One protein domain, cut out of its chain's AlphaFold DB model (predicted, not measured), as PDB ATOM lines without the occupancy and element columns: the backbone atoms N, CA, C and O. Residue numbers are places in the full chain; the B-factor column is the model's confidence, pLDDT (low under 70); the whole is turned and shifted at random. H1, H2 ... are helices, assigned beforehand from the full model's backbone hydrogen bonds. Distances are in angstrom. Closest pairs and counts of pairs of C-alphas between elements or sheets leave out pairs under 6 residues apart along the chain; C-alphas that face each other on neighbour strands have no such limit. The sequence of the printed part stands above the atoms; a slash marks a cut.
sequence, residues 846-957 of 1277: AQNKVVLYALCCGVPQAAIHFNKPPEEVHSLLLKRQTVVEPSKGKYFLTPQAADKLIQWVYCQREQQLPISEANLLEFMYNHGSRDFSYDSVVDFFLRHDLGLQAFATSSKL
ATOM      1  N   ALA A 846      16.264  27.983  16.898       85.16
ATOM      2  CA  ALA A 846      17.138  27.105  16.120       85.16
ATOM      3  C   ALA A 846      17.046  27.392  14.611       85.16
ATOM      4  O   ALA A 846      18.071  27.575  13.962       85.16
ATOM      5  N   GLN A 847      15.835  27.533  14.058       89.06
ATOM      6  CA  GLN A 847      15.634  27.897  12.648       89.06
ATOM      7  C   GLN A 847      16.231  29.275  12.319       89.06
ATOM      8  O   GLN A 847      16.936  29.415  11.324       89.06
ATOM      9  N   ASN A 848      16.041  30.277  13.185       87.48
ATOM     10  CA  ASN A 848      16.689  31.584  13.040       87.48
ATOM     11  C   ASN A 848      18.232  31.490  13.114       87.48
ATOM     12  O   ASN A 848      18.909  32.285  12.466       87.48
ATOM     13  N   LYS A 849      18.809  30.525  13.851       89.44
ATOM     14  CA  LYS A 849      20.265  30.283  13.867       89.44
ATOM     15  C   LYS A 849      20.769  29.678  12.550       89.44
ATOM     16  O   LYS A 849      21.780  30.151  12.036       89.44
ATOM     17  N   VAL A 850      20.043  28.714  11.971       90.17
ATOM     18  CA  VAL A 850      20.326  28.169  10.623       90.17
ATOM     19  C   VAL A 850      20.282  29.289   9.577       90.17
ATOM     20  O   VAL A 850      21.228  29.462   8.811       90.17
ATOM     21  N   VAL A 851      19.227  30.111   9.601       89.98
ATOM     22  CA  VAL A 851      19.061  31.263   8.698       89.98
ATOM     23  C   VAL A 851      20.187  32.288   8.866       89.98
ATOM     24  O   VAL A 851      20.724  32.761   7.866       89.98
ATOM     25  N   LEU A 852      20.601  32.616  10.098       90.45
ATOM     26  CA  LEU A 852      21.722  33.536  10.327       90.45
ATOM     27  C   LEU A 852      23.039  32.987   9.763       90.45
ATOM     28  O   LEU A 852      23.772  33.723   9.108       90.45
ATOM     29  N   TYR A 853      23.325  31.701   9.978       89.36
ATOM     30  CA  TYR A 853      24.527  31.065   9.439       89.36
ATOM     31  C   TYR A 853      24.525  31.078   7.905       89.36
ATOM     32  O   TYR A 853      25.533  31.440   7.302       89.36
ATOM     33  N   ALA A 854      23.389  30.776   7.269       88.03
ATOM     34  CA  ALA A 854      23.255  30.832   5.814       88.03
ATOM     35  C   ALA A 854      23.448  32.257   5.257       88.03
ATOM     36  O   ALA A 854      24.076  32.441   4.215       88.03
ATOM     37  N   LEU A 855      22.992  33.288   5.981       88.55
ATOM     38  CA  LEU A 855      23.253  34.691   5.633       88.55
ATOM     39  C   LEU A 855      24.730  35.082   5.800       88.55
ATOM     40  O   LEU A 855      25.237  35.884   5.014       88.55
ATOM     41  N   CYS A 856      25.436  34.529   6.786       88.18
ATOM     42  CA  CYS A 856      26.863  34.781   6.973       88.18
ATOM     43  C   CYS A 856      27.739  34.055   5.940       88.18
ATOM     44  O   CYS A 856      28.612  34.695   5.348       88.18
ATOM     45  N   CYS A 857      27.494  32.756   5.738       80.59
ATOM     46  CA  CYS A 857      28.433  31.799   5.141       80.59
ATOM     47  C   CYS A 857      27.969  31.153   3.824       80.59
ATOM     48  O   CYS A 857      28.797  30.520   3.179       80.59
ATOM     49  N   GLY A 858      26.699  31.303   3.430       81.66
ATOM     50  CA  GLY A 858      26.109  30.650   2.252       81.66
ATOM     51  C   GLY A 858      25.197  29.461   2.591       81.66
ATOM     52  O   GLY A 858      25.264  28.884   3.680       81.66
ATOM     53  N   VAL A 859      24.297  29.119   1.659       83.93
ATOM     54  CA  VAL A 859      23.311  28.033   1.827       83.93
ATOM     55  C   VAL A 859      23.968  26.643   1.872       83.93
ATOM     56  O   VAL A 859      23.660  25.917   2.819       83.93
ATOM     57  N   PRO A 860      24.899  26.264   0.968       77.34
ATOM     58  CA  PRO A 860      25.568  24.957   1.035       77.34
ATOM     59  C   PRO A 860      26.337  24.746   2.347       77.34
ATOM     60  O   PRO A 860      26.265  23.690   2.969       77.34
ATOM     61  N   GLN A 861      27.016  25.787   2.826       77.18
ATOM     62  CA  GLN A 861      27.783  25.757   4.068       77.18
ATOM     63  C   GLN A 861      26.864  25.590   5.289       77.18
ATOM     64  O   GLN A 861      27.212  24.877   6.228       77.18
ATOM     65  N   ALA A 862      25.674  26.203   5.277       85.07
ATOM     66  CA  ALA A 862      24.655  26.004   6.309       85.07
ATOM     67  C   ALA A 862      24.008  24.608   6.249       85.07
ATOM     68  O   ALA A 862      23.787  24.003   7.296       85.07
ATOM     69  N   ALA A 863      23.736  24.094   5.046       84.85
ATOM     70  CA  ALA A 863      23.215  22.747   4.819       84.85
ATOM     71  C   ALA A 863      24.137  21.689   5.452       84.85
ATOM     72  O   ALA A 863      23.708  20.922   6.314       84.85
ATOM     73  N   ILE A 864      25.436  21.753   5.133       78.93
ATOM     74  CA  ILE A 864      26.470  20.883   5.710       78.93
ATOM     75  C   ILE A 864      26.581  21.085   7.233       78.93
ATOM     76  O   ILE A 864      26.522  20.119   7.989       78.93
ATOM     77  N   HIS A 865      26.702  22.330   7.715       83.28
ATOM     78  CA  HIS A 865      26.934  22.613   9.140       83.28
ATOM     79  C   HIS A 865      25.790  22.156  10.065       83.28
ATOM     80  O   HIS A 865      26.033  21.818  11.221       83.28
ATOM     81  N   PHE A 866      24.541  22.167   9.589       87.53
ATOM     82  CA  PHE A 866      23.373  21.755  10.379       87.53
ATOM     83  C   PHE A 866      22.823  20.373  10.002       87.53
ATOM     84  O   PHE A 866      21.790  19.988  10.549       87.53
ATOM     85  N   ASN A 867      23.501  19.644   9.107       85.74
ATOM     86  CA  ASN A 867      23.052  18.380   8.518       85.74
ATOM     87  C   ASN A 867      21.599  18.450   8.005       85.74
ATOM     88  O   ASN A 867      20.710  17.732   8.467       85.74
ATOM     89  N   LYS A 868      21.347  19.395   7.091       86.13
ATOM     90  CA  LYS A 868      20.037  19.659   6.480       86.13
ATOM     91  C   LYS A 868      20.163  19.766   4.964       86.13
ATOM     92  O   LYS A 868      21.160  20.313   4.503       86.13
ATOM     93  N   PRO A 869      19.165  19.324   4.180       84.50
ATOM     94  CA  PRO A 869      19.192  19.524   2.736       84.50
ATOM     95  C   PRO A 869      19.166  21.030   2.410       84.50
ATOM     96  O   PRO A 869      18.505  21.801   3.121       84.50
ATOM     97  N   PRO A 870      19.849  21.475   1.336       83.74
ATOM     98  CA  PRO A 870      19.918  22.891   0.971       83.74
ATOM     99  C   PRO A 870      18.529  23.492   0.724       83.74
ATOM    100  O   PRO A 870      18.294  24.639   1.101       83.74
ATOM    101  N   GLU A 871      17.580  22.700   0.217       85.66
ATOM    102  CA  GLU A 871      16.185  23.105   0.021       85.66
ATOM    103  C   GLU A 871      15.455  23.462   1.326       85.66
ATOM    104  O   GLU A 871      14.668  24.408   1.345       85.66
ATOM    105  N   GLU A 872      15.733  22.790   2.452       89.20
ATOM    106  CA  GLU A 872      15.142  23.187   3.740       89.20
ATOM    107  C   GLU A 872      15.737  24.518   4.215       89.20
ATOM    108  O   GLU A 872      15.011  25.407   4.661       89.20
ATOM    109  N   VAL A 873      17.055  24.695   4.082       87.49
ATOM    110  CA  VAL A 873      17.741  25.944   4.452       87.49
ATOM    111  C   VAL A 873      17.252  27.113   3.591       87.49
ATOM    112  O   VAL A 873      16.966  28.193   4.116       87.49
ATOM    113  N   HIS A 874      17.095  26.894   2.285       87.70
ATOM    114  CA  HIS A 874      16.550  27.863   1.341       87.70
ATOM    115  C   HIS A 874      15.071  28.173   1.632       87.70
ATOM    116  O   HIS A 874      14.686  29.341   1.688       87.70
ATOM    117  N   SER A 875      14.258  27.159   1.942       88.12
ATOM    118  CA  SER A 875      12.866  27.324   2.381       88.12
ATOM    119  C   SER A 875      12.755  28.137   3.679       88.12
ATOM    120  O   SER A 875      11.924  29.041   3.773       88.12
ATOM    121  N   LEU A 876      13.631  27.907   4.665       88.69
ATOM    122  CA  LEU A 876      13.694  28.700   5.900       88.69
ATOM    123  C   LEU A 876      14.106  30.160   5.643       88.69
ATOM    124  O   LEU A 876      13.526  31.071   6.242       88.69
ATOM    125  N   LEU A 877      15.066  30.396   4.741       86.39
ATOM    126  CA  LEU A 877      15.460  31.735   4.288       86.39
ATOM    127  C   LEU A 877      14.296  32.465   3.614       86.39
ATOM    128  O   LEU A 877      13.953  33.571   4.035       86.39
ATOM    129  N   LEU A 878      13.665  31.838   2.619       85.41
ATOM    130  CA  LEU A 878      12.548  32.399   1.862       85.41
ATOM    131  C   LEU A 878      11.353  32.687   2.782       85.41
ATOM    132  O   LEU A 878      10.823  33.796   2.777       85.41
ATOM    133  N   LYS A 879      11.009  31.739   3.665       85.44
ATOM    134  CA  LYS A 879       9.962  31.886   4.687       85.44
ATOM    135  C   LYS A 879      10.246  33.027   5.662       85.44
ATOM    136  O   LYS A 879       9.298  33.659   6.129       85.44
ATOM    137  N   ARG A 880      11.515  33.330   5.971       82.00
ATOM    138  CA  ARG A 880      11.846  34.532   6.749       82.00
ATOM    139  C   ARG A 880      11.742  35.794   5.905       82.00
ATOM    140  O   ARG A 880      11.107  36.738   6.358       82.00
ATOM    141  N   GLN A 881      12.313  35.811   4.700       80.69
ATOM    142  CA  GLN A 881      12.280  36.953   3.778       80.69
ATOM    143  C   GLN A 881      10.849  37.441   3.520       80.69
ATOM    144  O   GLN A 881      10.587  38.634   3.654       80.69
ATOM    145  N   THR A 882       9.906  36.528   3.265       74.21
ATOM    146  CA  THR A 882       8.480  36.849   3.064       74.21
ATOM    147  C   THR A 882       7.783  37.434   4.298       74.21
ATOM    148  O   THR A 882       6.726  38.039   4.162       74.21
ATOM    149  N   VAL A 883       8.353  37.266   5.497       69.27
ATOM    150  CA  VAL A 883       7.810  37.770   6.774       69.27
ATOM    151  C   VAL A 883       8.456  39.103   7.198       69.27
ATOM    152  O   VAL A 883       7.963  39.754   8.121       69.27
ATOM    153  N   VAL A 884       9.511  39.583   6.516       62.20
ATOM    154  CA  VAL A 884      10.143  40.886   6.818       62.20
ATOM    155  C   VAL A 884       9.296  42.049   6.280       62.20
ATOM    156  O   VAL A 884       9.662  42.735   5.325       62.20
ATOM    157  N   GLU A 885       8.163  42.322   6.930       51.17
ATOM    158  CA  GLU A 885       7.389  43.538   6.673       51.17
ATOM    159  C   GLU A 885       8.249  44.809   6.865       51.17
ATOM    160  O   GLU A 885       9.093  44.868   7.774       51.17
ATOM    161  N   PRO A 886       7.970  45.900   6.119       51.50
ATOM    162  CA  PRO A 886       8.560  47.227   6.329       51.50
ATOM    163  C   PRO A 886       7.995  47.931   7.584       51.50
ATOM    164  O   PRO A 886       7.673  49.125   7.584       51.50
ATOM    165  N   SER A 887       7.861  47.187   8.682       44.88
ATOM    166  CA  SER A 887       7.389  47.681   9.968       44.88
ATOM    167  C   SER A 887       8.366  48.714  10.550       44.88
ATOM    168  O   SER A 887       9.589  48.631  10.408       44.88
ATOM    169  N   LYS A 888       7.833  49.731  11.236       43.85
ATOM    170  CA  LYS A 888       8.613  50.856  11.798       43.85
ATOM    171  C   LYS A 888       9.282  50.480  13.132       43.85
ATOM    172  O   LYS A 888       9.199  51.229  14.108       43.85
ATOM    173  N   GLY A 889       9.898  49.299  13.172       46.44
ATOM    174  CA  GLY A 889      10.537  48.716  14.347       46.44
ATOM    175  C   GLY A 889      11.694  49.560  14.884       46.44
ATOM    176  O   GLY A 889      12.405  50.242  14.142       46.44
ATOM    177  N   LYS A 890      11.905  49.510  16.203       52.05
ATOM    178  CA  LYS A 890      13.157  49.991  16.798       52.05
ATOM    179  C   LYS A 890      14.276  49.032  16.395       52.05
ATOM    180  O   LYS A 890      14.182  47.845  16.686       52.05
ATOM    181  N   TYR A 891      15.356  49.554  15.822       59.90
ATOM    182  CA  TYR A 891      16.626  48.829  15.780       59.90
ATOM    183  C   TYR A 891      17.064  48.460  17.210       59.90
ATOM    184  O   TYR A 891      16.959  49.288  18.118       59.90
ATOM    185  N   PHE A 892      17.585  47.243  17.400       72.18
ATOM    186  CA  PHE A 892      18.228  46.818  18.656       72.18
ATOM    187  C   PHE A 892      19.590  47.507  18.884       72.18
ATOM    188  O   PHE A 892      20.105  47.544  20.001       72.18
ATOM    189  N   LEU A 893      20.150  48.094  17.822       70.65
ATOM    190  CA  LEU A 893      21.326  48.959  17.819       70.65
ATOM    191  C   LEU A 893      20.908  50.433  17.759       70.65
ATOM    192  O   LEU A 893      19.915  50.794  17.125       70.65
ATOM    193  N   THR A 894      21.730  51.331  18.310       77.38
ATOM    194  CA  THR A 894      21.638  52.746  17.901       77.38
ATOM    195  C   THR A 894      21.961  52.850  16.404       77.38
ATOM    196  O   THR A 894      22.802  52.083  15.927       77.38
ATOM    197  N   PRO A 895      21.413  53.812  15.634       77.63
ATOM    198  CA  PRO A 895      21.687  53.843  14.197       77.63
ATOM    199  C   PRO A 895      23.178  54.053  13.873       77.63
ATOM    200  O   PRO A 895      23.636  53.625  12.836       77.63
ATOM    201  N   GLN A 896      23.963  54.633  14.795       77.72
ATOM    202  CA  GLN A 896      25.424  54.785  14.664       77.72
ATOM    203  C   GLN A 896      26.187  53.475  14.892       77.72
ATOM    204  O   GLN A 896      27.330  53.360  14.465       77.72
ATOM    205  N   ALA A 897      25.601  52.522  15.614       81.62
ATOM    206  CA  ALA A 897      26.132  51.173  15.737       81.62
ATOM    207  C   ALA A 897      25.658  50.292  14.566       81.62
ATOM    208  O   ALA A 897      26.443  49.487  14.084       81.62
ATOM    209  N   ALA A 898      24.452  50.529  14.030       83.11
ATOM    210  CA  ALA A 898      23.993  49.946  12.766       83.11
ATOM    211  C   ALA A 898      24.864  50.377  11.567       83.11
ATOM    212  O   ALA A 898      25.377  49.513  10.863       83.11
ATOM    213  N   ASP A 899      25.118  51.684  11.393       82.58
ATOM    214  CA  ASP A 899      26.011  52.233  10.354       82.58
ATOM    215  C   ASP A 899      27.393  51.545  10.389       82.58
ATOM    216  O   ASP A 899      27.940  51.153   9.358       82.58
ATOM    217  N   LYS A 900      27.947  51.355  11.598       83.91
ATOM    218  CA  LYS A 900      29.227  50.663  11.806       83.91
ATOM    219  C   LYS A 900      29.145  49.156  11.577       83.91
ATOM    220  O   LYS A 900      30.134  48.602  11.121       83.91
ATOM    221  N   LEU A 901      28.038  48.492  11.926       87.79
ATOM    222  CA  LEU A 901      27.867  47.052  11.706       87.79
ATOM    223  C   LEU A 901      27.839  46.750  10.206       87.79
ATOM    224  O   LEU A 901      28.549  45.858   9.760       87.79
ATOM    225  N   ILE A 902      27.104  47.552   9.430       86.24
ATOM    226  CA  ILE A 902      27.084  47.460   7.965       86.24
ATOM    227  C   ILE A 902      28.499  47.675   7.408       86.24
ATOM    228  O   ILE A 902      28.997  46.830   6.669       86.24
ATOM    229  N   GLN A 903      29.190  48.744   7.830       82.38
ATOM    230  CA  GLN A 903      30.575  48.993   7.413       82.38
ATOM    231  C   GLN A 903      31.521  47.842   7.803       82.38
ATOM    232  O   GLN A 903      32.376  47.466   7.012       82.38
ATOM    233  N   TRP A 904      31.387  47.268   9.000       86.73
ATOM    234  CA  TRP A 904      32.230  46.162   9.458       86.73
ATOM    235  C   TRP A 904      31.981  44.872   8.675       86.73
ATOM    236  O   TRP A 904      32.957  44.229   8.295       86.73
ATOM    237  N   VAL A 905      30.715  44.537   8.386       87.83
ATOM    238  CA  VAL A 905      30.332  43.402   7.530       87.83
ATOM    239  C   VAL A 905      30.927  43.556   6.133       87.83
ATOM    240  O   VAL A 905      31.551  42.616   5.641       87.83
ATOM    241  N   TYR A 906      30.798  44.740   5.523       84.25
ATOM    242  CA  TYR A 906      31.405  45.017   4.219       84.25
ATOM    243  C   TYR A 906      32.932  44.812   4.290       84.25
ATOM    244  O   TYR A 906      33.470  44.003   3.543       84.25
ATOM    245  N   CYS A 907      33.605  45.408   5.283       82.61
ATOM    246  CA  CYS A 907      35.048  45.250   5.507       82.61
ATOM    247  C   CYS A 907      35.511  43.827   5.894       82.61
ATOM    248  O   CYS A 907      36.719  43.593   5.916       82.61
ATOM    249  N   GLN A 908      34.619  42.903   6.291       85.94
ATOM    250  CA  GLN A 908      34.987  41.486   6.436       85.94
ATOM    251  C   GLN A 908      35.016  40.817   5.059       85.94
ATOM    252  O   GLN A 908      35.988  40.143   4.728       85.94
ATOM    253  N   ARG A 909      33.986  41.050   4.236       84.41
ATOM    254  CA  ARG A 909      33.852  40.436   2.906       84.41
ATOM    255  C   ARG A 909      34.878  40.951   1.905       84.41
ATOM    256  O   ARG A 909      35.505  40.138   1.243       84.41
ATOM    257  N   GLU A 910      35.145  42.256   1.911       81.21
ATOM    258  CA  GLU A 910      36.244  42.898   1.165       81.21
ATOM    259  C   GLU A 910      37.646  42.390   1.565       81.21
ATOM    260  O   GLU A 910      38.637  42.817   0.993       81.21
ATOM    261  N   GLN A 911      37.768  41.531   2.582       80.99
ATOM    262  CA  GLN A 911      39.035  40.944   3.036       80.99
ATOM    263  C   GLN A 911      38.951  39.407   3.148       80.99
ATOM    264  O   GLN A 911      39.793  38.803   3.807       80.99
ATOM    265  N   GLN A 912      37.911  38.786   2.571       86.17
ATOM    266  CA  GLN A 912      37.613  37.345   2.644       86.17
ATOM    267  C   GLN A 912      37.577  36.753   4.074       86.17
ATOM    268  O   GLN A 912      37.804  35.559   4.275       86.17
ATOM    269  N   LEU A 913      37.255  37.569   5.085       85.44
ATOM    270  CA  LEU A 913      37.194  37.155   6.490       85.44
ATOM    271  C   LEU A 913      35.795  36.629   6.873       85.44
ATOM    272  O   LEU A 913      34.785  37.242   6.509       85.44
ATOM    273  N   PRO A 914      35.691  35.538   7.656       85.22
ATOM    274  CA  PRO A 914      34.409  34.957   8.035       85.22
ATOM    275  C   PRO A 914      33.656  35.791   9.076       85.22
ATOM    276  O   PRO A 914      34.164  36.140  10.148       85.22
ATOM    277  N   ILE A 915      32.371  36.014   8.796       88.36
ATOM    278  CA  ILE A 915      31.406  36.603   9.730       88.36
ATOM    279  C   ILE A 915      30.865  35.478  10.623       88.36
ATOM    280  O   ILE A 915      29.725  35.036  10.491       88.36
ATOM    281  N   SER A 916      31.717  34.969  11.515       84.33
ATOM    282  CA  SER A 916      31.297  33.982  12.511       84.33
ATOM    283  C   SER A 916      30.315  34.598  13.514       84.33
ATOM    284  O   SER A 916      30.305  35.813  13.741       84.33
ATOM    285  N   GLU A 917      29.520  33.748  14.165       84.57
ATOM    286  CA  GLU A 917      28.664  34.154  15.282       84.57
ATOM    287  C   GLU A 917      29.484  34.877  16.359       84.57
ATOM    288  O   GLU A 917      29.160  36.008  16.707       84.57
ATOM    289  N   ALA A 918      30.603  34.292  16.802       83.57
ATOM    290  CA  ALA A 918      31.486  34.881  17.809       83.57
ATOM    291  C   ALA A 918      31.983  36.289  17.427       83.57
ATOM    292  O   ALA A 918      31.899  37.205  18.246       83.57
ATOM    293  N   ASN A 919      32.421  36.488  16.177       87.59
ATOM    294  CA  ASN A 919      32.907  37.783  15.684       87.59
ATOM    295  C   ASN A 919      31.783  38.837  15.678       87.59
ATOM    296  O   ASN A 919      31.994  39.995  16.047       87.59
ATOM    297  N   LEU A 920      30.569  38.430  15.288       86.65
ATOM    298  CA  LEU A 920      29.380  39.282  15.282       86.65
ATOM    299  C   LEU A 920      28.922  39.640  16.709       86.65
ATOM    300  O   LEU A 920      28.576  40.797  16.971       86.65
ATOM    301  N   LEU A 921      28.976  38.686  17.646       82.34
ATOM    302  CA  LEU A 921      28.642  38.914  19.055       82.34
ATOM    303  C   LEU A 921      29.659  39.844  19.729       82.34
ATOM    304  O   LEU A 921      29.256  40.794  20.403       82.34
ATOM    305  N   GLU A 922      30.962  39.633  19.507       83.60
ATOM    306  CA  GLU A 922      32.020  40.519  20.009       83.60
ATOM    307  C   GLU A 922      31.821  41.953  19.492       83.60
ATOM    308  O   GLU A 922      31.888  42.911  20.269       83.60
ATOM    309  N   PHE A 923      31.526  42.118  18.199       84.33
ATOM    310  CA  PHE A 923      31.255  43.428  17.613       84.33
ATOM    311  C   PHE A 923      30.056  44.125  18.279       84.33
ATOM    312  O   PHE A 923      30.134  45.303  18.643       84.33
ATOM    313  N   MET A 924      28.946  43.405  18.463       82.69
ATOM    314  CA  MET A 924      27.719  43.947  19.055       82.69
ATOM    315  C   MET A 924      27.888  44.299  20.540       82.69
ATOM    316  O   MET A 924      27.455  45.378  20.960       82.69
ATOM    317  N   TYR A 925      28.601  43.466  21.304       79.61
ATOM    318  CA  TYR A 925      28.954  43.735  22.699       79.61
ATOM    319  C   TYR A 925      29.835  44.988  22.824       79.61
ATOM    320  O   TYR A 925      29.503  45.920  23.564       79.61
ATOM    321  N   ASN A 926      30.896  45.082  22.011       80.29
ATOM    322  CA  ASN A 926      31.798  46.238  21.957       80.29
ATOM    323  C   ASN A 926      31.123  47.540  21.483       80.29
ATOM    324  O   ASN A 926      31.690  48.627  21.639       80.29
ATOM    325  N   HIS A 927      29.921  47.473  20.899       74.78
ATOM    326  CA  HIS A 927      29.124  48.636  20.491       74.78
ATOM    327  C   HIS A 927      27.798  48.809  21.252       74.78
ATOM    328  O   HIS A 927      26.994  49.675  20.894       74.78
ATOM    329  N   GLY A 928      27.646  48.112  22.384       59.11
ATOM    330  CA  GLY A 928      26.708  48.470  23.450       59.11
ATOM    331  C   GLY A 928      25.349  47.771  23.425       59.11
ATOM    332  O   GLY A 928      24.516  48.087  24.273       59.11
ATOM    333  N   SER A 929      25.117  46.819  22.519       64.40
ATOM    334  CA  SER A 929      23.948  45.933  22.592       64.40
ATOM    335  C   SER A 929      24.315  44.697  23.413       64.40
ATOM    336  O   SER A 929      25.015  43.815  22.926       64.40
ATOM    337  N   ARG A 930      23.864  44.655  24.674       60.41
ATOM    338  CA  ARG A 930      24.014  43.478  25.551       60.41
ATOM    339  C   ARG A 930      22.936  42.425  25.300       60.41
ATOM    340  O   ARG A 930      23.252  41.244  25.292       60.41
ATOM    341  N   ASP A 931      21.714  42.872  25.021       64.21
ATOM    342  CA  ASP A 931      20.565  42.015  24.738       64.21
ATOM    343  C   ASP A 931      20.176  42.124  23.258       64.21
ATOM    344  O   ASP A 931      19.992  43.221  22.720       64.21
ATOM    345  N   PHE A 932      20.047  40.978  22.595       74.02
ATOM    346  CA  PHE A 932      19.597  40.835  21.211       74.02
ATOM    347  C   PHE A 932      19.036  39.418  21.022       74.02
ATOM    348  O   PHE A 932      19.412  38.491  21.737       74.02
ATOM    349  N   SER A 933      18.151  39.231  20.045       79.49
ATOM    350  CA  SER A 933      17.691  37.906  19.617       79.49
ATOM    351  C   SER A 933      18.248  37.573  18.234       79.49
ATOM    352  O   SER A 933      18.416  38.481  17.418       79.49
ATOM    353  N   TYR A 934      18.472  36.285  17.933       83.85
ATOM    354  CA  TYR A 934      18.778  35.833  16.562       83.85
ATOM    355  C   TYR A 934      17.764  36.398  15.559       83.85
ATOM    356  O   TYR A 934      18.148  36.897  14.512       83.85
ATOM    357  N   ASP A 935      16.486  36.404  15.946       84.70
ATOM    358  CA  ASP A 935      15.363  37.002  15.220       84.70
ATOM    359  C   ASP A 935      15.646  38.459  14.794       84.70
ATOM    360  O   ASP A 935      15.565  38.793  13.615       84.70
ATOM    361  N   SER A 936      16.104  39.299  15.733       82.24
ATOM    362  CA  SER A 936      16.458  40.706  15.485       82.24
ATOM    363  C   SER A 936      17.678  40.869  14.570       82.24
ATOM    364  O   SER A 936      17.745  41.824  13.795       82.24
ATOM    365  N   VAL A 937      18.660  39.969  14.686       86.82
ATOM    366  CA  VAL A 937      19.911  40.003  13.910       86.82
ATOM    367  C   VAL A 937      19.666  39.539  12.472       86.82
ATOM    368  O   VAL A 937      20.095  40.218  11.541       86.82
ATOM    369  N   VAL A 938      18.911  38.455  12.280       87.75
ATOM    370  CA  VAL A 938      18.450  37.973  10.968       87.75
ATOM    371  C   VAL A 938      17.650  39.059  10.252       87.75
ATOM    372  O   VAL A 938      17.962  39.396   9.112       87.75
ATOM    373  N   ASP A 939      16.689  39.683  10.937       85.15
ATOM    374  CA  ASP A 939      15.923  40.812  10.400       85.15
ATOM    375  C   ASP A 939      16.812  41.980   9.962       85.15
ATOM    376  O   ASP A 939      16.531  42.633   8.961       85.15
ATOM    377  N   PHE A 940      17.884  42.270  10.701       87.32
ATOM    378  CA  PHE A 940      18.832  43.321  10.335       87.32
ATOM    379  C   PHE A 940      19.655  42.943   9.100       87.32
ATOM    380  O   PHE A 940      19.811  43.770   8.201       87.32
ATOM    381  N   PHE A 941      20.126  41.696   9.021       88.89
ATOM    382  CA  PHE A 941      20.869  41.199   7.864       88.89
ATOM    383  C   PHE A 941      20.003  41.184   6.595       88.89
ATOM    384  O   PHE A 941      20.457  41.654   5.557       88.89
ATOM    385  N   LEU A 942      18.746  40.736   6.679       86.09
ATOM    386  CA  LEU A 942      17.795  40.754   5.559       86.09
ATOM    387  C   LEU A 942      17.362  42.180   5.173       86.09
ATOM    388  O   LEU A 942      17.245  42.510   3.995       86.09
ATOM    389  N   ARG A 943      17.159  43.074   6.149       82.61
ATOM    390  CA  ARG A 943      16.761  44.466   5.879       82.61
ATOM    391  C   ARG A 943      17.859  45.249   5.149       82.61
ATOM    392  O   ARG A 943      17.527  46.049   4.274       82.61
ATOM    393  N   HIS A 944      19.132  44.982   5.452       79.30
ATOM    394  CA  HIS A 944      20.304  45.681   4.900       79.30
ATOM    395  C   HIS A 944      21.121  44.887   3.854       79.30
ATOM    396  O   HIS A 944      22.221  45.319   3.515       79.30
ATOM    397  N   ASP A 945      20.607  43.760   3.352       81.02
ATOM    398  CA  ASP A 945      21.266  42.862   2.378       81.02
ATOM    399  C   ASP A 945      22.685  42.431   2.771       81.02
ATOM    400  O   ASP A 945      23.621  42.387   1.976       81.02
ATOM    401  N   LEU A 946      22.832  42.073   4.043       86.08
ATOM    402  CA  LEU A 946      24.069  41.548   4.619       86.08
ATOM    403  C   LEU A 946      24.168  40.014   4.488       86.08
ATOM    404  O   LEU A 946      25.119  39.413   4.982       86.08
ATOM    405  N   GLY A 947      23.227  39.365   3.792       83.12
ATOM    406  CA  GLY A 947      23.364  37.973   3.337       83.12
ATOM    407  C   GLY A 947      24.504  37.817   2.321       83.12
ATOM    408  O   GLY A 947      24.837  38.792   1.655       83.12
ATOM    409  N   LEU A 948      25.132  36.641   2.204       78.40
ATOM    410  CA  LEU A 948      26.293  36.446   1.318       78.40
ATOM    411  C   LEU A 948      25.942  36.693  -0.161       78.40
ATOM    412  O   LEU A 948      26.488  37.610  -0.771       78.40
ATOM    413  N   GLN A 949      24.954  35.962  -0.685       71.92
ATOM    414  CA  GLN A 949      24.427  36.129  -2.049       71.92
ATOM    415  C   GLN A 949      23.795  37.517  -2.266       71.92
ATOM    416  O   GLN A 949      23.985  38.149  -3.305       71.92
ATOM    417  N   ALA A 950      23.076  38.025  -1.256       70.54
ATOM    418  CA  ALA A 950      22.431  39.337  -1.315       70.54
ATOM    419  C   ALA A 950      23.449  40.487  -1.414       70.54
ATOM    420  O   ALA A 950      23.210  41.459  -2.116       70.54
ATOM    421  N   PHE A 951      24.608  40.388  -0.759       63.87
ATOM    422  CA  PHE A 951      25.629  41.440  -0.772       63.87
ATOM    423  C   PHE A 951      26.254  41.656  -2.159       63.87
ATOM    424  O   PHE A 951      26.546  42.803  -2.512       63.87
ATOM    425  N   ALA A 952      26.402  40.584  -2.945       63.51
ATOM    426  CA  ALA A 952      26.828  40.662  -4.340       63.51
ATOM    427  C   ALA A 952      25.779  41.367  -5.218       63.51
ATOM    428  O   ALA A 952      26.109  42.277  -5.969       63.51
ATOM    429  N   THR A 953      24.505  40.987  -5.086       63.95
ATOM    430  CA  THR A 953      23.417  41.412  -5.989       63.95
ATOM    431  C   THR A 953      22.636  42.654  -5.535       63.95
ATOM    432  O   THR A 953      21.810  43.168  -6.285       63.95
ATOM    433  N   SER A 954      22.870  43.169  -4.324       66.90
ATOM    434  CA  SER A 954      22.029  44.219  -3.735       66.90
ATOM    435  C   SER A 954      22.207  45.599  -4.372       66.90
ATOM    436  O   SER A 954      23.198  46.300  -4.132       66.90
ATOM    437  N   SER A 955      21.148  46.055  -5.039       61.33
ATOM    438  CA  SER A 955      20.932  47.450  -5.436       61.33
ATOM    439  C   SER A 955      20.598  48.387  -4.259       61.33
ATOM    440  O   SER A 955      20.501  49.604  -4.450       61.33
ATOM    441  N   LYS A 956      20.459  47.892  -3.012       68.21
ATOM    442  CA  LYS A 956      20.183  48.771  -1.862       68.21
ATOM    443  C   LYS A 956      21.341  49.739  -1.630       68.21
ATOM    444  O   LYS A 956      22.506  49.359  -1.477       68.21
ATOM    445  N   LEU A 957      20.961  51.011  -1.532       66.32
ATOM    446  CA  LEU A 957      21.837  52.130  -1.215       66.32
ATOM    447  C   LEU A 957      22.646  51.848   0.070       66.32
ATOM    448  O   LEU A 957      22.044  51.655   1.133       66.32
TER     449      LEU A 957
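What this domain is: This is residues 846 to 957 of the 1277 residues of the protein "Pogo transposable element-derived with ZNF domain a" of Danio rerio (UniProt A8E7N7). Short helices cross one another around H1, with H2 and H3 packed on it at one end of the domain and H6 and H7 also packed on it. H4 and H5 make a looser pair at the other end, reached from H3 by a long loop, with H6 between H1 and H4. The printed part has 112 residues with seven named helices, H1 to H7 in order, and no named strand; its class is all helix. It is compact, with a radius of gyration of the C-alphas of 13.5 A, and rounded, with spans of 37 by 33 by 29 A.

How they stand to each other: H1, residues 846 to 857, is the hub, touching four helices. With residues 850 to 854 alone it touches H2, residues 859 to 866, opposite ways at a steep tilt of 47 degrees; their closest C-alphas are those of Ala 854 and Ala 862, 5.1 A apart. H3, residues 870 to 881, touches H1 with residues 873 to 877 alone, about perpendicular at 81 degrees, with the closest C-alphas at Val 851 and Leu 877, 5.7 A apart. H3 touches H2 with residues 870 to 874 alone, and the closest C-alphas, of Ala 863 and Pro 870, are 5.1 A apart. H4, residues 895 to 909, is close to but not clearly touching H5, residues 917 to 926: the closest C-alphas, of Leu 901 and Phe 923, are 7.7 A apart, and the two run opposite ways at a tilt of 36 degrees, only just steep. H6, residues 934 to 943, touches H1, the same way at a steep tilt of 42 degrees, closest at the C-alphas of Leu 852 and Val 938, 5.6 A apart. H4 and H6 are near each other. H7, residues 948 to 953, touches residues 854 to 857 of H1 alone, closest at the C-alphas of Leu 855 and Leu 948, 5.6 A apart. In H1, H2, H3, H5 and H6 every O i to N i+4 pair is within hydrogen-bond range; in H4 10 of 11 are, and in H7 1 of 2.

Where its parts are: H1 begins at C-alpha 846 (17.138, 27.105, 16.120) and is 16.4 A long; H3 is 16.2 A. H4, the longest, is 21.3 A, from C-alpha 895 (21.687, 53.843, 14.197). H7 ends at C-alpha 953 (23.417, 41.412, -5.989).

The domain as a whole: The C-alphas farthest apart, of Pro 869 and Gln 896, are 37.7 A apart. The printed part has no cut, and H3 to H4 is the long link, of 13 residues. Residues 883 to 891, 928 to 931 and 951 to 957 have pLDDT under 70.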